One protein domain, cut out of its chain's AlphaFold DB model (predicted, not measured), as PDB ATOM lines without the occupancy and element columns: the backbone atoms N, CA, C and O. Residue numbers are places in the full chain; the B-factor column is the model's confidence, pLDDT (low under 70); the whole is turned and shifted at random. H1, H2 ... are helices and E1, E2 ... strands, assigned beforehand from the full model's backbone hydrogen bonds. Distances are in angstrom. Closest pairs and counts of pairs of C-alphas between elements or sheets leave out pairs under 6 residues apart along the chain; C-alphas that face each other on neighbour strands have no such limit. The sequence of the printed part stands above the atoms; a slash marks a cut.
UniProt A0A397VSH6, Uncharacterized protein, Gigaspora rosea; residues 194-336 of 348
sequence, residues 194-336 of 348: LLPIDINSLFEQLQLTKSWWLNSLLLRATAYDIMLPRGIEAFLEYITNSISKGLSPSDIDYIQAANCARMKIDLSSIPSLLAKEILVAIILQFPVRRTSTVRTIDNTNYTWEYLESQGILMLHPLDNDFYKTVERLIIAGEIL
ATOM      1  N   LEU A 194      -9.198 -37.782  -6.138       76.06
ATOM      2  CA  LEU A 194      -8.270 -38.889  -6.323       76.06
ATOM      3  C   LEU A 194      -7.775 -39.367  -4.963       76.06
ATOM      4  O   LEU A 194      -7.225 -38.598  -4.170       76.06
ATOM      5  N   LEU A 195      -7.924 -40.663  -4.718       80.38
ATOM      6  CA  LEU A 195      -7.323 -41.309  -3.566       80.38
ATOM      7  C   LEU A 195      -5.818 -41.505  -3.815       80.38
ATOM      8  O   LEU A 195      -5.370 -41.557  -4.963       80.38
ATOM      9  N   PRO A 196      -5.009 -41.705  -2.759       83.06
ATOM     10  CA  PRO A 196      -3.585 -42.001  -2.919       83.06
ATOM     11  C   PRO A 196      -3.301 -43.182  -3.861       83.06
ATOM     12  O   PRO A 196      -2.300 -43.172  -4.573       83.06
ATOM     13  N   ILE A 197      -4.189 -44.184  -3.897       85.69
ATOM     14  CA  ILE A 197      -4.079 -45.327  -4.813       85.69
ATOM     15  C   ILE A 197      -4.273 -44.919  -6.279       85.69
ATOM     16  O   ILE A 197      -3.540 -45.402  -7.140       85.69
ATOM     17  N   ASP A 198      -5.185 -43.986  -6.557       84.88
ATOM     18  CA  ASP A 198      -5.431 -43.474  -7.906       84.88
ATOM     19  C   ASP A 198      -4.234 -42.651  -8.386       84.88
ATOM     20  O   ASP A 198      -3.771 -42.819  -9.510       84.88
ATOM     21  N   ILE A 199      -3.669 -41.820  -7.504       84.38
ATOM     22  CA  ILE A 199      -2.466 -41.022  -7.786       84.38
ATOM     23  C   ILE A 199      -1.260 -41.928  -8.062       84.38
ATOM     24  O   ILE A 199      -0.514 -41.688  -9.009       84.38
ATOM     25  N   ASN A 200      -1.086 -42.996  -7.280       84.81
ATOM     26  CA  ASN A 200      -0.028 -43.979  -7.528       84.81
ATOM     27  C   ASN A 200      -0.215 -44.668  -8.884       84.81
ATOM     28  O   ASN A 200       0.737 -44.748  -9.655       84.81
ATOM     29  N   SER A 201      -1.441 -45.095  -9.203       85.31
ATOM     30  CA  SER A 201      -1.775 -45.689 -10.502       85.31
ATOM     31  C   SER A 201      -1.489 -44.725 -11.659       85.31
ATOM     32  O   SER A 201      -0.888 -45.115 -12.659       85.31
ATOM     33  N   LEU A 202      -1.820 -43.436 -11.507       82.50
ATOM     34  CA  LEU A 202      -1.468 -42.400 -12.482       82.50
ATOM     35  C   LEU A 202       0.051 -42.287 -12.658       82.50
ATOM     36  O   LEU A 202       0.531 -42.240 -13.788       82.50
ATOM     37  N   PHE A 203       0.825 -42.282 -11.571       82.06
ATOM     38  CA  PHE A 203       2.290 -42.215 -11.645       82.06
ATOM     39  C   PHE A 203       2.904 -43.448 -12.320       82.06
ATOM     40  O   PHE A 203       3.865 -43.313 -13.081       82.06
ATOM     41  N   GLU A 204       2.340 -44.634 -12.082       80.00
ATOM     42  CA  GLU A 204       2.728 -45.879 -12.751       80.00
ATOM     43  C   GLU A 204       2.437 -45.829 -14.257       80.00
ATOM     44  O   GLU A 204       3.304 -46.159 -15.069       80.00
ATOM     45  N   GLN A 205       1.237 -45.378 -14.638       76.81
ATOM     46  CA  GLN A 205       0.787 -45.319 -16.031       76.81
ATOM     47  C   GLN A 205       1.517 -44.261 -16.854       76.81
ATOM     48  O   GLN A 205       1.840 -44.498 -18.017       76.81
ATOM     49  N   LEU A 206       1.802 -43.106 -16.254       68.31
ATOM     50  CA  LEU A 206       2.431 -41.984 -16.949       68.31
ATOM     51  C   LEU A 206       3.915 -42.212 -17.245       68.31
ATOM     52  O   LEU A 206       4.558 -41.319 -17.791       68.31
ATOM     53  N   GLN A 207       4.459 -43.391 -16.904       61.91
ATOM     54  CA  GLN A 207       5.870 -43.744 -17.062       61.91
ATOM     55  C   GLN A 207       6.777 -42.566 -16.703       61.91
ATOM     56  O   GLN A 207       7.731 -42.277 -17.429       61.91
ATOM     57  N   LEU A 208       6.459 -41.860 -15.609       58.47
ATOM     58  CA  LEU A 208       7.251 -40.746 -15.106       58.47
ATOM     59  C   LEU A 208       8.607 -41.307 -14.660       58.47
ATOM     60  O   LEU A 208       8.839 -41.660 -13.514       58.47
ATOM     61  N   THR A 209       9.473 -41.459 -15.658       55.75
ATOM     62  CA  THR A 209      10.915 -41.658 -15.657       55.75
ATOM     63  C   THR A 209      11.490 -42.574 -14.576       55.75
ATOM     64  O   THR A 209      12.375 -42.145 -13.871       55.75
ATOM     65  N   LYS A 210      11.164 -43.874 -14.527       60.16
ATOM     66  CA  LYS A 210      11.689 -44.866 -13.543       60.16
ATOM     67  C   LYS A 210      11.031 -44.752 -12.161       60.16
ATOM     68  O   LYS A 210      10.532 -43.718 -11.753       60.16
ATOM     69  N   SER A 211      11.072 -45.843 -11.408       70.50
ATOM     70  CA  SER A 211      10.477 -46.043 -10.077       70.50
ATOM     71  C   SER A 211      10.968 -45.103  -8.952       70.50
ATOM     72  O   SER A 211      10.734 -45.384  -7.780       70.50
ATOM     73  N   TRP A 212      11.643 -43.986  -9.249       77.12
ATOM     74  CA  TRP A 212      12.171 -43.057  -8.238       77.12
ATOM     75  C   TRP A 212      11.071 -42.354  -7.442       77.12
ATOM     76  O   TRP A 212      11.283 -42.041  -6.272       77.12
ATOM     77  N   TRP A 213       9.895 -42.144  -8.035       79.56
ATOM     78  CA  TRP A 213       8.764 -41.515  -7.354       79.56
ATOM     79  C   TRP A 213       8.311 -42.317  -6.123       79.56
ATOM     80  O   TRP A 213       7.900 -41.722  -5.128       79.56
ATOM     81  N   LEU A 214       8.473 -43.651  -6.135       79.94
ATOM     82  CA  LEU A 214       8.189 -44.515  -4.980       79.94
ATOM     83  C   LEU A 214       9.024 -44.106  -3.759       79.94
ATOM     84  O   LEU A 214       8.539 -44.116  -2.627       79.94
ATOM     85  N   ASN A 215      10.268 -43.693  -4.004       81.44
ATOM     86  CA  ASN A 215      11.220 -43.308  -2.968       81.44
ATOM     87  C   ASN A 215      11.133 -41.816  -2.610       81.44
ATOM     88  O   ASN A 215      11.638 -41.410  -1.565       81.44
ATOM     89  N   SER A 216      10.470 -40.995  -3.431       83.94
ATOM     90  CA  SER A 216      10.287 -39.568  -3.158       83.94
ATOM     91  C   SER A 216       9.073 -39.342  -2.254       83.94
ATOM     92  O   SER A 216       7.936 -39.213  -2.710       83.94
ATOM     93  N   LEU A 217       9.312 -39.309  -0.939       83.62
ATOM     94  CA  LEU A 217       8.265 -39.028   0.049       83.62
ATOM     95  C   LEU A 217       7.637 -37.647  -0.171       83.62
ATOM     96  O   LEU A 217       6.421 -37.526  -0.095       83.62
ATOM     97  N   LEU A 218       8.458 -36.633  -0.463       83.94
ATOM     98  CA  LEU A 218       7.992 -35.259  -0.649       83.94
ATOM     99  C   LEU A 218       7.065 -35.147  -1.862       83.94
ATOM    100  O   LEU A 218       5.961 -34.638  -1.722       83.94
ATOM    101  N   LEU A 219       7.456 -35.715  -3.008       86.44
ATOM    102  CA  LEU A 219       6.606 -35.781  -4.201       86.44
ATOM    103  C   LEU A 219       5.244 -36.406  -3.884       86.44
ATOM    104  O   LEU A 219       4.209 -35.836  -4.223       86.44
ATOM    105  N   ARG A 220       5.247 -37.587  -3.249       85.88
ATOM    106  CA  ARG A 220       4.012 -38.319  -2.941       85.88
ATOM    107  C   ARG A 220       3.143 -37.551  -1.956       85.88
ATOM    108  O   ARG A 220       1.959 -37.396  -2.213       85.88
ATOM    109  N   ALA A 221       3.727 -37.020  -0.883       83.69
ATOM    110  CA  ALA A 221       3.003 -36.212   0.094       83.69
ATOM    111  C   ALA A 221       2.370 -34.971  -0.552       83.69
ATOM    112  O   ALA A 221       1.199 -34.697  -0.317       83.69
ATOM    113  N   THR A 222       3.106 -34.264  -1.415       83.31
ATOM    114  CA  THR A 222       2.585 -33.098  -2.137       83.31
ATOM    115  C   THR A 222       1.476 -33.477  -3.117       83.31
ATOM    116  O   THR A 222       0.453 -32.804  -3.164       83.31
ATOM    117  N   ALA A 223       1.626 -34.569  -3.866       84.69
ATOM    118  CA  ALA A 223       0.575 -35.049  -4.759       84.69
ATOM    119  C   ALA A 223      -0.688 -35.464  -3.985       84.69
ATOM    120  O   ALA A 223      -1.801 -35.114  -4.375       84.69
ATOM    121  N   TYR A 224      -0.526 -36.154  -2.855       84.56
ATOM    122  CA  TYR A 224      -1.639 -36.545  -1.993       84.56
ATOM    123  C   TYR A 224      -2.312 -35.355  -1.306       84.56
ATOM    124  O   TYR A 224      -3.464 -35.489  -0.938       84.56
ATOM    125  N   ASP A 225      -1.645 -34.211  -1.140       76.94
ATOM    126  CA  ASP A 225      -2.280 -32.973  -0.652       76.94
ATOM    127  C   ASP A 225      -3.143 -32.307  -1.740       76.94
ATOM    128  O   ASP A 225      -4.143 -31.659  -1.445       76.94
ATOM    129  N   ILE A 226      -2.784 -32.485  -3.016       79.50
ATOM    130  CA  ILE A 226      -3.496 -31.872  -4.144       79.50
ATOM    131  C   ILE A 226      -4.826 -32.586  -4.421       79.50
ATOM    132  O   ILE A 226      -5.838 -31.905  -4.570       79.50
ATOM    133  N   MET A 227      -4.821 -33.925  -4.520       75.12
ATOM    134  CA  MET A 227      -5.970 -34.839  -4.760       75.12
ATOM    135  C   MET A 227      -6.887 -34.562  -5.972       75.12
ATOM    136  O   MET A 227      -7.674 -35.418  -6.367       75.12
ATOM    137  N   LEU A 228      -6.824 -33.390  -6.589       76.25
ATOM    138  CA  LEU A 228      -7.700 -32.969  -7.675       76.25
ATOM    139  C   LEU A 228      -7.090 -33.338  -9.023       76.25
ATOM    140  O   LEU A 228      -5.952 -32.934  -9.265       76.25
ATOM    141  N   PRO A 229      -7.825 -33.997  -9.942       78.00
ATOM    142  CA  PRO A 229      -7.284 -34.412 -11.237       78.00
ATOM    143  C   PRO A 229      -6.565 -33.287 -11.985       78.00
ATOM    144  O   PRO A 229      -5.397 -33.426 -12.335       78.00
ATOM    145  N   ARG A 230      -7.205 -32.118 -12.116       76.38
ATOM    146  CA  ARG A 230      -6.618 -30.960 -12.807       76.38
ATOM    147  C   ARG A 230      -5.394 -30.379 -12.094       76.38
ATOM    148  O   ARG A 230      -4.471 -29.888 -12.739       76.38
ATOM    149  N   GLY A 231      -5.378 -30.443 -10.764       82.69
ATOM    150  CA  GLY A 231      -4.215 -30.062  -9.969       82.69
ATOM    151  C   GLY A 231      -3.053 -31.031 -10.159       82.69
ATOM    152  O   GLY A 231      -1.920 -30.595 -10.347       82.69
ATOM    153  N   ILE A 232      -3.334 -32.336 -10.156       86.44
ATOM    154  CA  ILE A 232      -2.346 -33.388 -10.403       86.44
ATOM    155  C   ILE A 232      -1.771 -33.268 -11.815       86.44
ATOM    156  O   ILE A 232      -0.558 -33.350 -11.967       86.44
ATOM    157  N   GLU A 233      -2.593 -32.998 -12.832       84.44
ATOM    158  CA  GLU A 233      -2.119 -32.733 -14.198       84.44
ATOM    159  C   GLU A 233      -1.096 -31.592 -14.230       84.44
ATOM    160  O   GLU A 233       0.018 -31.777 -14.717       84.44
ATOM    161  N   ALA A 234      -1.433 -30.436 -13.651       85.44
ATOM    162  CA  ALA A 234      -0.545 -29.274 -13.612       85.44
ATOM    163  C   ALA A 234       0.739 -29.530 -12.800       85.44
ATOM    164  O   ALA A 234       1.828 -29.084 -13.173       85.44
ATOM    165  N   PHE A 235       0.623 -30.270 -11.696       89.31
ATOM    166  CA  PHE A 235       1.756 -30.694 -10.878       89.31
ATOM    167  C   PHE A 235       2.720 -31.584 -11.672       89.31
ATOM    168  O   PHE A 235       3.932 -31.355 -11.688       89.31
ATOM    169  N   LEU A 236       2.177 -32.576 -12.379       87.25
ATOM    170  CA  LEU A 236       2.947 -33.514 -13.188       87.25
ATOM    171  C   LEU A 236       3.545 -32.864 -14.432       87.25
ATOM    172  O   LEU A 236       4.671 -33.192 -14.805       87.25
ATOM    173  N   GLU A 237       2.837 -31.919 -15.046       88.19
ATOM    174  CA  GLU A 237       3.350 -31.111 -16.149       88.19
ATOM    175  C   GLU A 237       4.599 -30.331 -15.715       88.19
ATOM    176  O   GLU A 237       5.626 -30.375 -16.395       88.19
ATOM    177  N   TYR A 238       4.562 -29.686 -14.542       90.19
ATOM    178  CA  TYR A 238       5.722 -28.980 -13.991       90.19
ATOM    179  C   TYR A 238       6.916 -29.922 -13.769       90.19
ATOM    180  O   TYR A 238       8.043 -29.610 -14.169       90.19
ATOM    181  N   ILE A 239       6.683 -31.092 -13.164       87.94
ATOM    182  CA  ILE A 239       7.731 -32.091 -12.908       87.94
ATOM    183  C   ILE A 239       8.338 -32.583 -14.223       87.94
ATOM    184  O   ILE A 239       9.558 -32.577 -14.385       87.94
ATOM    185  N   THR A 240       7.494 -32.953 -15.184       86.44
ATOM    186  CA  THR A 240       7.920 -33.455 -16.496       86.44
ATOM    187  C   THR A 240       8.754 -32.412 -17.237       86.44
ATOM    188  O   THR A 240       9.817 -32.732 -17.770       86.44
ATOM    189  N   ASN A 241       8.330 -31.147 -17.197       88.56
ATOM    190  CA  ASN A 241       9.057 -30.024 -17.788       88.56
ATOM    191  C   ASN A 241      10.384 -29.715 -17.082       88.56
ATOM    192  O   ASN A 241      11.306 -29.187 -17.701       88.56
ATOM    193  N   SER A 242      10.494 -30.009 -15.789       88.06
ATOM    194  CA  SER A 242      11.738 -29.828 -15.034       88.06
ATOM    195  C   SER A 242      12.752 -30.912 -15.400       88.06
ATOM    196  O   SER A 242      13.905 -30.616 -15.712       88.06
ATOM    197  N   ILE A 243      12.297 -32.165 -15.467       86.06
ATOM    198  CA  ILE A 243      13.125 -33.311 -15.864       86.06
ATOM    199  C   ILE A 243      13.598 -33.166 -17.313       86.06
ATOM    200  O   ILE A 243      14.769 -33.409 -17.603       86.06
ATOM    201  N   SER A 244      12.731 -32.717 -18.228       85.50
ATOM    202  CA  SER A 244      13.111 -32.495 -19.631       85.50
ATOM    203  C   SER A 244      14.163 -31.392 -19.802       85.50
ATOM    204  O   SER A 244      14.932 -31.426 -20.761       85.50
ATOM    205  N   LYS A 245      14.264 -30.462 -18.844       89.19
ATOM    206  CA  LYS A 245      15.327 -29.444 -18.756       89.19
ATOM    207  C   LYS A 245      16.614 -29.948 -18.089       89.19
ATOM    208  O   LYS A 245      17.548 -29.170 -17.920       89.19
ATOM    209  N   GLY A 246      16.683 -31.228 -17.725       84.69
ATOM    210  CA  GLY A 246      17.872 -31.867 -17.160       84.69
ATOM    211  C   GLY A 246      17.996 -31.775 -15.638       84.69
ATOM    212  O   GLY A 246      19.042 -32.146 -15.108       84.69
ATOM    213  N   LEU A 247      16.963 -31.307 -14.927       86.38
ATOM    214  CA  LEU A 247      16.951 -31.339 -13.462       86.38
ATOM    215  C   LEU A 247      16.844 -32.781 -12.967       86.38
ATOM    216  O   LEU A 247      16.034 -33.569 -13.467       86.38
ATOM    217  N   SER A 248      17.643 -33.117 -11.954       84.38
ATOM    218  CA  SER A 248      17.474 -34.387 -11.262       84.38
ATOM    219  C   SER A 248      16.216 -34.333 -10.381       84.38
ATOM    220  O   SER A 248      15.857 -33.258  -9.895       84.38
ATOM    221  N   PRO A 249      15.537 -35.465 -10.120       80.69
ATOM    222  CA  PRO A 249      14.337 -35.471  -9.286       80.69
ATOM    223  C   PRO A 249      14.503 -34.901  -7.869       80.69
ATOM    224  O   PRO A 249      13.516 -34.470  -7.273       80.69
ATOM    225  N   SER A 250      15.718 -34.906  -7.310       82.69
ATOM    226  CA  SER A 250      16.008 -34.297  -6.004       82.69
ATOM    227  C   SER A 250      16.099 -32.773  -6.047       82.69
ATOM    228  O   SER A 250      15.935 -32.143  -5.007       82.69
ATOM    229  N   ASP A 251      16.325 -32.194  -7.227       87.06
ATOM    230  CA  ASP A 251      16.505 -30.749  -7.419       87.06
ATOM    231  C   ASP A 251      15.208 -30.047  -7.850       87.06
ATOM    232  O   ASP A 251      15.181 -28.830  -8.031       87.06
ATOM    233  N   ILE A 252      14.125 -30.806  -8.048       87.19
ATOM    234  CA  ILE A 252      12.821 -30.257  -8.425       87.19
ATOM    235  C   ILE A 252      12.207 -29.541  -7.221       87.19
ATOM    236  O   ILE A 252      12.024 -30.129  -6.153       87.19
ATOM    237  N   ASP A 253      11.812 -28.284  -7.417       89.00
ATOM    238  CA  ASP A 253      11.061 -27.525  -6.423       89.00
ATOM    239  C   ASP A 253       9.590 -27.977  -6.397       89.00
ATOM    240  O   ASP A 253       8.722 -27.471  -7.118       89.00
ATOM    241  N   TYR A 254       9.299 -28.955  -5.538       85.62
ATOM    242  CA  TYR A 254       7.940 -29.460  -5.339       85.62
ATOM    243  C   TYR A 254       6.994 -28.431  -4.705       85.62
ATOM    244  O   TYR A 254       5.781 -28.547  -4.879       85.62
ATOM    245  N   ILE A 255       7.513 -27.409  -4.013       84.25
ATOM    246  CA  ILE A 255       6.693 -26.316  -3.471       84.25
ATOM    247  C   ILE A 255       6.206 -25.444  -4.627       84.25
ATOM    248  O   ILE A 255       5.018 -25.124  -4.705       84.25
ATOM    249  N   GLN A 256       7.092 -25.106  -5.564       86.88
ATOM    250  CA  GLN A 256       6.705 -24.383  -6.772       86.88
ATOM    251  C   GLN A 256       5.730 -25.202  -7.626       86.88
ATOM    252  O   GLN A 256       4.713 -24.661  -8.060       86.88
ATOM    253  N   ALA A 257       5.979 -26.502  -7.800       85.69
ATOM    254  CA  ALA A 257       5.060 -27.398  -8.501       85.69
ATOM    255  C   ALA A 257       3.661 -27.411  -7.849       85.69
ATOM    256  O   ALA A 257       2.647 -27.303  -8.544       85.69
ATOM    257  N   ALA A 258       3.593 -27.480  -6.514       82.69
ATOM    258  CA  ALA A 258       2.337 -27.411  -5.766       82.69
ATOM    259  C   ALA A 258       1.621 -26.068  -5.956       82.69
ATOM    260  O   ALA A 258       0.402 -26.025  -6.112       82.69
ATOM    261  N   ASN A 259       2.366 -24.963  -5.980       81.00
ATOM    262  CA  ASN A 259       1.799 -23.642  -6.233       81.00
ATOM    263  C   ASN A 259       1.238 -23.534  -7.658       81.00
ATOM    264  O   ASN A 259       0.135 -23.020  -7.827       81.00
ATOM    265  N   CYS A 260       1.926 -24.082  -8.666       82.44
ATOM    266  CA  CYS A 260       1.400 -24.172 -10.032       82.44
ATOM    267  C   CYS A 260       0.092 -24.976 -10.087       82.44
ATOM    268  O   CYS A 260      -0.866 -24.543 -10.729       82.44
ATOM    269  N   ALA A 261       0.022 -26.101  -9.369       82.62
ATOM    270  CA  ALA A 261      -1.200 -26.890  -9.248       82.62
ATOM    271  C   ALA A 261      -2.340 -26.091  -8.600       82.62
ATOM    272  O   ALA A 261      -3.439 -26.024  -9.149       82.62
ATOM    273  N   ARG A 262      -2.070 -25.413  -7.477       73.44
ATOM    274  CA  ARG A 262      -3.051 -24.570  -6.771       73.44
ATOM    275  C   ARG A 262      -3.565 -23.420  -7.635       73.44
ATOM    276  O   ARG A 262      -4.762 -23.153  -7.623       73.44
ATOM    277  N   MET A 263      -2.694 -22.788  -8.423       73.44
ATOM    278  CA  MET A 263      -3.097 -21.743  -9.372       73.44
ATOM    279  C   MET A 263      -4.034 -22.273 -10.462       73.44
ATOM    280  O   MET A 263      -4.923 -21.551 -10.897       73.44
ATOM    281  N   LYS A 264      -3.857 -23.524 -10.907       70.94
ATOM    282  CA  LYS A 264      -4.708 -24.149 -11.934       70.94
ATOM    283  C   LYS A 264      -6.051 -24.647 -11.413       70.94
ATOM    284  O   LYS A 264      -6.982 -24.753 -12.201       70.94
ATOM    285  N   ILE A 265      -6.143 -24.952 -10.122       66.31
ATOM    286  CA  ILE A 265      -7.400 -25.348  -9.476       66.31
ATOM    287  C   ILE A 265      -8.337 -24.132  -9.286       66.31
ATOM    288  O   ILE A 265      -9.527 -24.325  -9.079       66.31
ATOM    289  N   ASP A 266      -7.823 -22.900  -9.396       57.34
ATOM    290  CA  ASP A 266      -8.555 -21.636  -9.213       57.34
ATOM    291  C   ASP A 266      -9.605 -21.672  -8.085       57.34
ATOM    292  O   ASP A 266     -10.811 -21.512  -8.276       57.34
ATOM    293  N   LEU A 267      -9.113 -21.857  -6.860       53.78
ATOM    294  CA  LEU A 267      -9.928 -21.732  -5.652       53.78
ATOM    295  C   LEU A 267     -10.181 -20.266  -5.274       53.78
ATOM    296  O   LEU A 267     -10.726 -20.019  -4.205       53.78
ATOM    297  N   SER A 268      -9.781 -19.284  -6.094       48.19
ATOM    298  CA  SER A 268      -9.947 -17.862  -5.751       48.19
ATOM    299  C   SER A 268     -11.420 -17.447  -5.651       48.19
ATOM    300  O   SER A 268     -11.752 -16.500  -4.943       48.19
ATOM    301  N   SER A 269     -12.303 -18.211  -6.299       47.94
ATOM    302  CA  SER A 269     -13.760 -18.102  -6.190       47.94
ATOM    303  C   SER A 269     -14.336 -18.682  -4.892       47.94
ATOM    304  O   SER A 269     -15.488 -18.400  -4.571       47.94
ATOM    305  N   ILE A 270     -13.554 -19.457  -4.130       50.47
ATOM    306  CA  ILE A 270     -13.908 -19.961  -2.799       50.47
ATOM    307  C   ILE A 270     -13.208 -19.049  -1.787       50.47
ATOM    308  O   ILE A 270     -11.997 -19.177  -1.582       50.47
ATOM    309  N   PRO A 271     -13.926 -18.105  -1.156       51.16
ATOM    310  CA  PRO A 271     -13.284 -17.077  -0.354       51.16
ATOM    311  C   PRO A 271     -12.445 -17.704   0.763       51.16
ATOM    312  O   PRO A 271     -12.902 -18.570   1.521       51.16
ATOM    313  N   SER A 272     -11.179 -17.288   0.832       46.28
ATOM    314  CA  SER A 272     -10.196 -17.832   1.762       46.28
ATOM    315  C   SER A 272     -10.718 -17.728   3.196       46.28
ATOM    316  O   SER A 272     -10.962 -16.634   3.701       46.28
ATOM    317  N   LEU A 273     -10.874 -18.876   3.861       49.38
ATOM    318  CA  LEU A 273     -11.329 -18.987   5.249       49.38
ATOM    319  C   LEU A 273     -12.785 -18.576   5.534       49.38
ATOM    320  O   LEU A 273     -13.098 -18.054   6.601       49.38
ATOM    321  N   LEU A 274     -13.710 -19.022   4.685       51.25
ATOM    322  CA  LEU A 274     -15.100 -19.305   5.084       51.25
ATOM    323  C   LEU A 274     -15.232 -20.254   6.304       51.25
ATOM    324  O   LEU A 274     -16.291 -20.386   6.908       51.25
ATOM    325  N   ALA A 275     -14.148 -20.949   6.655       53.41
ATOM    326  CA  ALA A 275     -14.165 -22.164   7.446       53.41
ATOM    327  C   ALA A 275     -14.653 -21.999   8.892       53.41
ATOM    328  O   ALA A 275     -15.398 -22.852   9.341       53.41
ATOM    329  N   LYS A 276     -14.287 -20.969   9.669       61.34
ATOM    330  CA  LYS A 276     -14.520 -21.052  11.129       61.34
ATOM    331  C   LYS A 276     -15.994 -20.934  11.524       61.34
ATOM    332  O   LYS A 276     -16.493 -21.813  12.215       61.34
ATOM    333  N   GLU A 277     -16.682 -19.873  11.116       64.38
ATOM    334  CA  GLU A 277     -18.089 -19.659  11.494       64.38
ATOM    335  C   GLU A 277     -19.012 -20.701  10.851       64.38
ATOM    336  O   GLU A 277     -19.942 -21.178  11.497       64.38
ATOM    337  N   ILE A 278     -18.697 -21.136   9.628       67.06
ATOM    338  CA  ILE A 278     -19.448 -22.177   8.915       67.06
ATOM    339  C   ILE A 278     -19.210 -23.553   9.529       67.06
ATOM    340  O   ILE A 278     -20.174 -24.269   9.786       67.06
ATOM    341  N   LEU A 279     -17.958 -23.911   9.848       64.69
ATOM    342  CA  LEU A 279     -17.651 -25.146  10.577       64.69
ATOM    343  C   LEU A 279     -18.341 -25.156  11.939       64.69
ATOM    344  O   LEU A 279     -18.912 -26.170  12.316       64.69
ATOM    345  N   VAL A 280     -18.322 -24.039  12.670       65.56
ATOM    346  CA  VAL A 280     -19.006 -23.921  13.964       65.56
ATOM    347  C   VAL A 280     -20.515 -24.094  13.790       65.56
ATOM    348  O   VAL A 280     -21.114 -24.869  14.531       65.56
ATOM    349  N   ALA A 281     -21.128 -23.442  12.799       68.19
ATOM    350  CA  ALA A 281     -22.556 -23.577  12.527       68.19
ATOM    351  C   ALA A 281     -22.952 -25.005  12.121       68.19
ATOM    352  O   ALA A 281     -24.016 -25.471  12.520       68.19
ATOM    353  N   ILE A 282     -22.097 -25.710  11.375       67.00
ATOM    354  CA  ILE A 282     -22.316 -27.101  10.960       67.00
ATOM    355  C   ILE A 282     -22.117 -28.072  12.121       67.00
ATOM    356  O   ILE A 282     -23.006 -28.872  12.402       67.00
ATOM    357  N   ILE A 283     -20.986 -27.992  12.827       64.50
ATOM    358  CA  ILE A 283     -20.661 -28.894  13.941       64.50
ATOM    359  C   ILE A 283     -21.689 -28.739  15.063       64.50
ATOM    360  O   ILE A 283     -22.156 -29.727  15.623       64.50
ATOM    361  N   LEU A 284     -22.053 -27.499  15.390       72.69
ATOM    362  CA  LEU A 284     -22.987 -27.210  16.477       72.69
ATOM    363  C   LEU A 284     -24.448 -27.181  16.018       72.69
ATOM    364  O   LEU A 284     -25.331 -26.970  16.846       72.69
ATOM    365  N   GLN A 285     -24.711 -27.407  14.723       71.31
ATOM    366  CA  GLN A 285     -26.054 -27.412  14.136       71.31
ATOM    367  C   GLN A 285     -26.853 -26.141  14.481       71.31
ATOM    368  O   GLN A 285     -28.056 -26.197  14.764       71.31
ATOM    369  N   PHE A 286     -26.174 -24.988  14.486       79.56
ATOM    370  CA  PHE A 286     -26.797 -23.716  14.834       79.56
ATOM    371  C   PHE A 286     -27.798 -23.284  13.752       79.56
ATOM    372  O   PHE A 286     -27.469 -23.338  12.564       79.56
ATOM    373  N   PRO A 287     -29.001 -22.821  14.138       81.44
ATOM    374  CA  PRO A 287     -29.943 -22.239  13.194       81.44
ATOM    375  C   PRO A 287     -29.396 -20.933  12.610       81.44
ATOM    376  O   PRO A 287     -28.982 -20.042  13.353       81.44
ATOM    377  N   VAL A 288     -29.454 -20.794  11.290       82.12
ATOM    378  CA  VAL A 288     -29.036 -19.600  10.544       82.12
ATOM    379  C   VAL A 288     -30.201 -19.045   9.728       82.12
ATOM    380  O   VAL A 288     -31.123 -19.772   9.361       82.12
ATOM    381  N   ARG A 289     -30.169 -17.741   9.434       83.50
ATOM    382  CA  ARG A 289     -31.096 -17.104   8.481       83.50
ATOM    383  C   ARG A 289     -30.392 -16.909   7.146       83.50
ATOM    384  O   ARG A 289     -29.255 -16.441   7.139       83.50
ATOM    385  N   ARG A 290     -31.076 -17.166   6.029       79.56
ATOM    386  CA  ARG A 290     -30.522 -17.008   4.668       79.56
ATOM    387  C   ARG A 290     -29.884 -15.637   4.413       79.56
ATOM    388  O   ARG A 290     -28.782 -15.559   3.879       79.56
ATOM    389  N   THR A 291     -30.535 -14.580   4.891       81.69
ATOM    390  CA  THR A 291     -30.099 -13.181   4.740       81.69
ATOM    391  C   THR A 291     -29.015 -12.750   5.728       81.69
ATOM    392  O   THR A 291     -28.445 -11.671   5.579       81.69
ATOM    393  N   SER A 292     -28.720 -13.558   6.755       84.12
ATOM    394  CA  SER A 292     -27.622 -13.252   7.676       84.12
ATOM    395  C   SER A 292     -26.270 -13.462   6.992       84.12
ATOM    396  O   SER A 292     -26.165 -14.232   6.037       84.12
ATOM    397  N   THR A 293     -25.249 -12.739   7.445       82.81
ATOM    398  CA  THR A 293     -23.921 -12.755   6.825       82.81
ATOM    399  C   THR A 293     -22.909 -13.522   7.666       82.81
ATOM    400  O   THR A 293     -22.982 -13.530   8.894       82.81
ATOM    401  N   VAL A 294     -21.971 -14.162   6.976       77.62
ATOM    402  CA  VAL A 294     -20.743 -14.754   7.506       77.62
ATOM    403  C   VAL A 294     -19.595 -13.859   7.087       77.62
ATOM    404  O   VAL A 294     -19.507 -13.457   5.920       77.62
ATOM    405  N   ARG A 295     -18.711 -13.561   8.036       71.19
ATOM    406  CA  ARG A 295     -17.548 -12.721   7.771       71.19
ATOM    407  C   ARG A 295     -16.338 -13.590   7.466       71.19
ATOM    408  O   ARG A 295     -15.993 -14.488   8.232       71.19
ATOM    409  N   THR A 296     -15.671 -13.307   6.360       66.06
ATOM    410  CA  THR A 296     -14.421 -13.969   5.987       66.06
ATOM    411  C   THR A 296     -13.214 -13.241   6.567       66.06
ATOM    412  O   THR A 296     -13.315 -12.128   7.091       66.06
ATOM    413  N   ILE A 297     -12.046 -13.882   6.515       60.56
ATOM    414  CA  ILE A 297     -10.813 -13.341   7.111       60.56
ATOM    415  C   ILE A 297     -10.324 -12.073   6.404       60.56
ATOM    416  O   ILE A 297      -9.713 -11.212   7.032       60.56
ATOM    417  N   ASP A 298     -10.653 -11.915   5.129       63.00
ATOM    418  CA  ASP A 298     -10.449 -10.705   4.331       63.00
ATOM    419  C   ASP A 298     -11.508  -9.612   4.595       63.00
ATOM    420  O   ASP A 298     -11.532  -8.600   3.904       63.00
ATOM    421  N   ASN A 299     -12.350  -9.769   5.628       67.69
ATOM    422  CA  ASN A 299     -13.454  -8.874   5.998       67.69
ATOM    423  C   ASN A 299     -14.580  -8.754   4.962       67.69
ATOM    424  O   ASN A 299     -15.427  -7.864   5.097       67.69
ATOM    425  N   THR A 300     -14.636  -9.648   3.982       71.00
ATOM    426  CA  THR A 300     -15.772  -9.735   3.068       71.00
ATOM    427  C   THR A 300     -16.963 -10.374   3.789       71.00
ATOM    428  O   THR A 300     -16.813 -11.264   4.625       71.00
ATOM    429  N   ASN A 301     -18.166  -9.870   3.521       74.62
ATOM    430  CA  ASN A 301     -19.399 -10.409   4.090       74.62
ATOM    431  C   ASN A 301     -20.154 -11.161   2.999       74.62
ATOM    432  O   ASN A 301     -20.517 -10.567   1.983       74.62
ATOM    433  N   TYR A 302     -20.440 -12.435   3.244       75.62
ATOM    434  CA  TYR A 302     -21.258 -13.263   2.362       75.62
ATOM    435  C   TYR A 302     -22.534 -13.674   3.080       75.62
ATOM    436  O   TYR A 302     -22.487 -14.029   4.254       75.62
ATOM    437  N   THR A 303     -23.681 -13.633   2.408       80.31
ATOM    438  CA  THR A 303     -24.920 -14.177   2.978       80.31
ATOM    439  C   THR A 303     -24.889 -15.703   2.954       80.31
ATOM    440  O   THR A 303     -24.301 -16.294   2.049       80.31
ATOM    441  N   TRP A 304     -25.544 -16.370   3.910       77.25
ATOM    442  CA  TRP A 304     -25.685 -17.837   3.870       77.25
ATOM    443  C   TRP A 304     -26.363 -18.318   2.582       77.25
ATOM    444  O   TRP A 304     -26.014 -19.370   2.058       77.25
ATOM    445  N   GLU A 305     -27.285 -17.517   2.052       75.94
ATOM    446  CA  GLU A 305     -27.915 -17.720   0.747       75.94
ATOM    447  C   GLU A 305     -26.907 -17.718  -0.409       75.94
ATOM    448  O   GLU A 305     -26.897 -18.644  -1.216       75.94
ATOM    449  N   TYR A 306     -25.997 -16.741  -0.454       74.25
ATOM    450  CA  TYR A 306     -24.937 -16.712  -1.461       74.25
ATOM    451  C   TYR A 306     -24.038 -17.952  -1.361       74.25
ATOM    452  O   TYR A 306     -23.691 -18.565  -2.365       74.25
ATOM    453  N   LEU A 307     -23.690 -18.372  -0.146       72.12
ATOM    454  CA  LEU A 307     -22.845 -19.548   0.067       72.12
ATOM    455  C   LEU A 307     -23.523 -20.850  -0.377       72.12
ATOM    456  O   LEU A 307     -22.874 -21.726  -0.951       72.12
ATOM    457  N   GLU A 308     -24.831 -20.967  -0.156       69.38
ATOM    458  CA  GLU A 308     -25.639 -22.066  -0.680       69.38
ATOM    459  C   GLU A 308     -25.750 -22.021  -2.215       69.38
ATOM    460  O   GLU A 308     -25.638 -23.061  -2.868       69.38
ATOM    461  N   SER A 309     -25.918 -20.835  -2.816       63.03
ATOM    462  CA  SER A 309     -26.020 -20.681  -4.276       63.03
ATOM    463  C   SER A 309     -24.717 -21.026  -5.002       63.03
ATOM    464  O   SER A 309     -24.757 -21.595  -6.093       63.03
ATOM    465  N   GLN A 310     -23.569 -20.776  -4.364       61.69
ATOM    466  CA  GLN A 310     -22.255 -21.218  -4.841       61.69
ATOM    467  C   GLN A 310     -21.981 -22.710  -4.573       61.69
ATOM    468  O   GLN A 310     -20.947 -23.228  -4.987       61.69
ATOM    469  N   GLY A 311     -22.885 -23.418  -3.885       55.22
ATOM    470  CA  GLY A 311     -22.711 -24.829  -3.543       55.22
ATOM    471  C   GLY A 311     -21.619 -25.084  -2.505       55.22
ATOM    472  O   GLY A 311     -21.048 -26.169  -2.493       55.22
ATOM    473  N   ILE A 312     -21.311 -24.107  -1.646       63.72
ATOM    474  CA  ILE A 312     -20.301 -24.240  -0.583       63.72
ATOM    475  C   ILE A 312     -20.874 -24.978   0.640       63.72
ATOM    476  O   ILE A 312     -20.154 -25.655   1.377       63.72
ATOM    477  N   LEU A 313     -22.182 -24.854   0.860       65.50
ATOM    478  CA  LEU A 313     -22.921 -25.475   1.959       65.50
ATOM    479  C   LEU A 313     -24.358 -25.794   1.536       65.50
ATOM    480  O   LEU A 313     -24.797 -25.405   0.453       65.50
ATOM    481  N   MET A 314     -25.098 -26.480   2.406       66.69
ATOM    482  CA  MET A 314     -26.518 -26.783   2.215       66.69
ATOM    483  C   MET A 314     -27.332 -26.326   3.428       66.69
ATOM    484  O   MET A 314     -26.978 -26.641   4.569       66.69
ATOM    485  N   LEU A 315     -28.433 -25.614   3.181       72.50
ATOM    486  CA  LEU A 315     -29.352 -25.140   4.210       72.50
ATOM    487  C   LEU A 315     -30.626 -25.988   4.195       72.50
ATOM    488  O   LEU A 315     -31.398 -25.975   3.240       72.50
ATOM    489  N   HIS A 316     -30.882 -26.709   5.282       73.81
ATOM    490  CA  HIS A 316     -32.142 -27.418   5.470       73.81
ATOM    491  C   HIS A 316     -33.132 -26.561   6.254       73.81
ATOM    492  O   HIS A 316     -32.779 -26.072   7.330       73.81
ATOM    493  N   PRO A 317     -34.370 -26.398   5.766       77.31
ATOM    494  CA  PRO A 317     -35.379 -25.621   6.469       77.31
ATOM    495  C   PRO A 317     -35.715 -26.269   7.818       77.31
ATOM    496  O   PRO A 317     -35.836 -27.492   7.917       77.31
ATOM    497  N   LEU A 318     -35.853 -25.436   8.852       75.44
ATOM    498  CA  LEU A 318     -36.404 -25.825  10.149       75.44
ATOM    499  C   LEU A 318     -37.850 -25.348  10.271       75.44
ATOM    500  O   LEU A 318     -38.747 -26.148  10.068       75.44
ATOM    501  N   ASP A 319     -38.037 -24.060  10.588       70.56
ATOM    502  CA  ASP A 319     -39.303 -23.332  10.746       70.56
ATOM    503  C   ASP A 319     -38.997 -21.815  10.809       70.56
ATOM    504  O   ASP A 319     -37.918 -21.424  11.263       70.56
ATOM    505  N   ASN A 320     -39.935 -20.944  10.407       63.34
ATOM    506  CA  ASN A 320     -39.865 -19.472  10.559       63.34
ATOM    507  C   ASN A 320     -38.551 -18.809  10.079       63.34
ATOM    508  O   ASN A 320     -37.843 -18.183  10.869       63.34
ATOM    509  N   ASP A 321     -38.224 -18.927   8.789       72.38
ATOM    510  CA  ASP A 321     -37.021 -18.351   8.149       72.38
ATOM    511  C   ASP A 321     -35.665 -18.840   8.699       72.38
ATOM    512  O   ASP A 321     -34.611 -18.312   8.322       72.38
ATOM    513  N   PHE A 322     -35.665 -19.858   9.565       76.88
ATOM    514  CA  PHE A 322     -34.452 -20.486  10.079       76.88
ATOM    515  C   PHE A 322     -34.141 -21.802   9.371       76.88
ATOM    516  O   PHE A 322     -35.018 -22.612   9.063       76.88
ATOM    517  N   TYR A 323     -32.846 -22.025   9.177       78.06
ATOM    518  CA  TYR A 323     -32.288 -23.172   8.482       78.06
ATOM    519  C   TYR A 323     -31.179 -23.796   9.329       78.06
ATOM    520  O   TYR A 323     -30.468 -23.082  10.034       78.06
ATOM    521  N   LYS A 324     -30.994 -25.116   9.261       76.75
ATOM    522  CA  LYS A 324     -29.762 -25.764   9.729       76.75
ATOM    523  C   LYS A 324     -28.802 -25.931   8.576       76.75
ATOM    524  O   LYS A 324     -29.189 -26.374   7.499       76.75
ATOM    525  N   THR A 325     -27.537 -25.660   8.845       59.59
ATOM    526  CA  THR A 325     -26.456 -26.043   7.946       59.59
ATOM    527  C   THR A 325     -26.244 -27.550   8.079       59.59
ATOM    528  O   THR A 325     -25.863 -28.033   9.148       59.59
ATOM    529  N   VAL A 326     -26.542 -28.315   7.030       55.62
ATOM    530  CA  VAL A 326     -26.358 -29.774   7.057       55.62
ATOM    531  C   VAL A 326     -24.954 -30.137   6.605       55.62
ATOM    532  O   VAL A 326     -24.350 -29.453   5.786       55.62
ATOM    533  N   GLU A 327     -24.464 -31.222   7.203       45.50
ATOM    534  CA  GLU A 327     -23.096 -31.749   7.309       45.50
ATOM    535  C   GLU A 327     -22.312 -31.963   6.007       45.50
ATOM    536  O   GLU A 327     -21.184 -32.445   6.035       45.50
ATOM    537  N   ARG A 328     -22.833 -31.537   4.862       44.56
ATOM    538  CA  ARG A 328     -21.984 -31.309   3.700       44.56
ATOM    539  C   ARG A 328     -21.353 -29.935   3.859       44.56
ATOM    540  O   ARG A 328     -21.723 -28.988   3.169       44.56
ATOM    541  N   LEU A 329     -20.397 -29.816   4.794       40.41
ATOM    542  CA  LEU A 329     -19.322 -28.864   4.549       40.41
ATOM    543  C   LEU A 329     -18.641 -29.424   3.316       40.41
ATOM    544  O   LEU A 329     -17.886 -30.395   3.386       40.41
ATOM    545  N   ILE A 330     -18.973 -28.823   2.188       43.91
ATOM    546  CA  ILE A 330     -18.335 -29.121   0.941       43.91
ATOM    547  C   ILE A 330     -16.950 -28.451   1.064       43.91
ATOM    548  O   ILE A 330     -16.689 -27.379   0.530       43.91
ATOM    549  N   ILE A 331     -16.057 -29.028   1.890       38.03
ATOM    550  CA  ILE A 331     -14.618 -28.739   1.838       38.03
ATOM    551  C   ILE A 331     -14.275 -28.904   0.366       38.03
ATOM    552  O   ILE A 331     -14.765 -29.861  -0.226       38.03
ATOM    553  N   ALA A 332     -13.499 -27.982  -0.211       37.97
ATOM    554  CA  ALA A 332     -13.185 -27.854  -1.641       37.97
ATOM    555  C   ALA A 332     -13.237 -29.157  -2.479       37.97
ATOM    556  O   ALA A 332     -13.703 -29.130  -3.611       37.97
ATOM    557  N   GLY A 333     -12.850 -30.302  -1.912       34.66
ATOM    558  CA  GLY A 333     -13.073 -31.645  -2.447       34.66
ATOM    559  C   GLY A 333     -14.481 -32.047  -2.914       34.66
ATOM    560  O   GLY A 333     -14.569 -32.716  -3.938       34.66
ATOM    561  N   GLU A 334     -15.573 -31.657  -2.249       33.69
ATOM    562  CA  GLU A 334     -16.931 -31.928  -2.760       33.69
ATOM    563  C   GLU A 334     -17.445 -30.785  -3.682       33.69
ATOM    564  O   GLU A 334     -18.305 -31.047  -4.521       33.69
ATOM    565  N   ILE A 335     -16.896 -29.549  -3.613       35.91
ATOM    566  CA  ILE A 335     -17.281 -28.398  -4.485       35.91
ATOM    567  C   ILE A 335     -16.753 -28.692  -5.890       35.91
ATOM    568  O   ILE A 335     -17.243 -28.194  -6.895       35.91
ATOM    569  N   LEU A 336     -15.725 -29.531  -5.947       37.31
ATOM    570  CA  LEU A 336     -15.046 -29.981  -7.144       37.31
ATOM    571  C   LEU A 336     -15.474 -31.394  -7.541       37.31
ATOM    572  O   LEU A 336     -14.883 -31.961  -8.461       37.31
TER     573      LEU A 336
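Overview. This is residues 194 to 336 of the 348 residues of an uncharacterized protein of Gigaspora rosea (UniProt A0A397VSH6). The model is a rod of two lobes at opposite ends: helices H1 to H5 make one, with H3, H4 and H5 as its bundle, and the other is a small sheet, E1, E5 and E4, with H6 and H7 on it and the hairpin E2 and E3 beside them. Residues 266 to 274 run from the first lobe to the second, and after E5 the printed part turns back to the short H8, which lies between the lobes. The printed part has 143 residues, with eight named helices and five named strands in the order H1, H2, H3, H4, H5, H6, E1, E2, E3, H7, E4, E5, H8. Both sheets, E1 - E5 - E4 and E2 - E3, are antiparallel, and the class is mixed, helices and strands. The whole is loose, with a radius of gyration of the C-alphas of 19.6 A and spans of 64 by 29 by 20 A.

Arrangement. H1, residues 196 to 205, is close to but not clearly touching H2, residues 212 to 215: the C-alphas of Phe 203 and Trp 213, their closest, are 7.8 A apart. H3, residues 217 to 226, is the hub, touching four helices. H1 and H3 only just touch, with 3 pairs of C-alphas within 8 A, and only at their ends, the closest being Pro 196 and Tyr 224 at 5.9 A. H2 and H3 only just touch, with 3 such pairs, and only at the corner, the closest being Trp 213 and Leu 219 at 6.9 A. H4, residues 229 to 244, and H5, residues 254 to 265, form with H3 an up-and-down bundle, each helix running against the one before it. H3 and H4 only just touch, with 3 such pairs, through residues 232 to 235 of H4 alone; the closest C-alphas, Ile 226 and Ile 232, are 6.5 A apart. H4 and H5, a helical hairpin, touch at a steep tilt of 41 degrees, with Gly 231 and Ala 261 closest at 4.4 A. H3 and H5 touch at a shallow tilt of 14 degrees, the same way, with Leu 219 and Tyr 254 closest at 6.6 A. H6, residues 275 to 283, is apart from H5. Strands E1, residues 287 to 289, E5, residues 322 to 326, and E4, residues 314 to 319, form the larger sheet; N 288 and O 323 are 2.8 A apart, and in the hairpin E4 and E5 N 316 and O 324 are 2.8 A apart. H6 is on this sheet, over E5, at a height of 9.8 A, and stands up from it. E2, residues 293 to 295, and E3, residues 301 to 303, are a hairpin, with N 294 and O 302 at 2.8 A. H7, residues 304 to 309, is on the larger sheet at a height of 7.3 A. H8, residues 332 to 335, touches no helix and is not on that sheet. Every O i to N i+4 pair is within hydrogen-bond range in H1, H3, H4, H5, H6 and H7; H2 and H8 are too short for such a pair.

Along the chain. H1 begins at C-alpha 196, (-3.585, -42.001, -2.919), and is 14.2 A long. H3 is 14.4 A long, H4 22.1 A, H5 16.4 A and H6 11.4 A. E4 is 15.8 A long and ends at C-alpha 319, (-39.303, -23.332, 10.746), and E5 is 12.7 A long. H8 ends at C-alpha 335, (-17.281, -28.398, -4.485).

Size, cuts and confidence. The two C-alphas farthest apart, those of Gly 246 and Asn 320, are 65.2 A apart. The printed part has no cut, and no link is long. The mean pLDDT of the printed part is 72.5; 48 residues are under 70, among them 265 to 283 and 325 to 336, and H8 has a mean of 36.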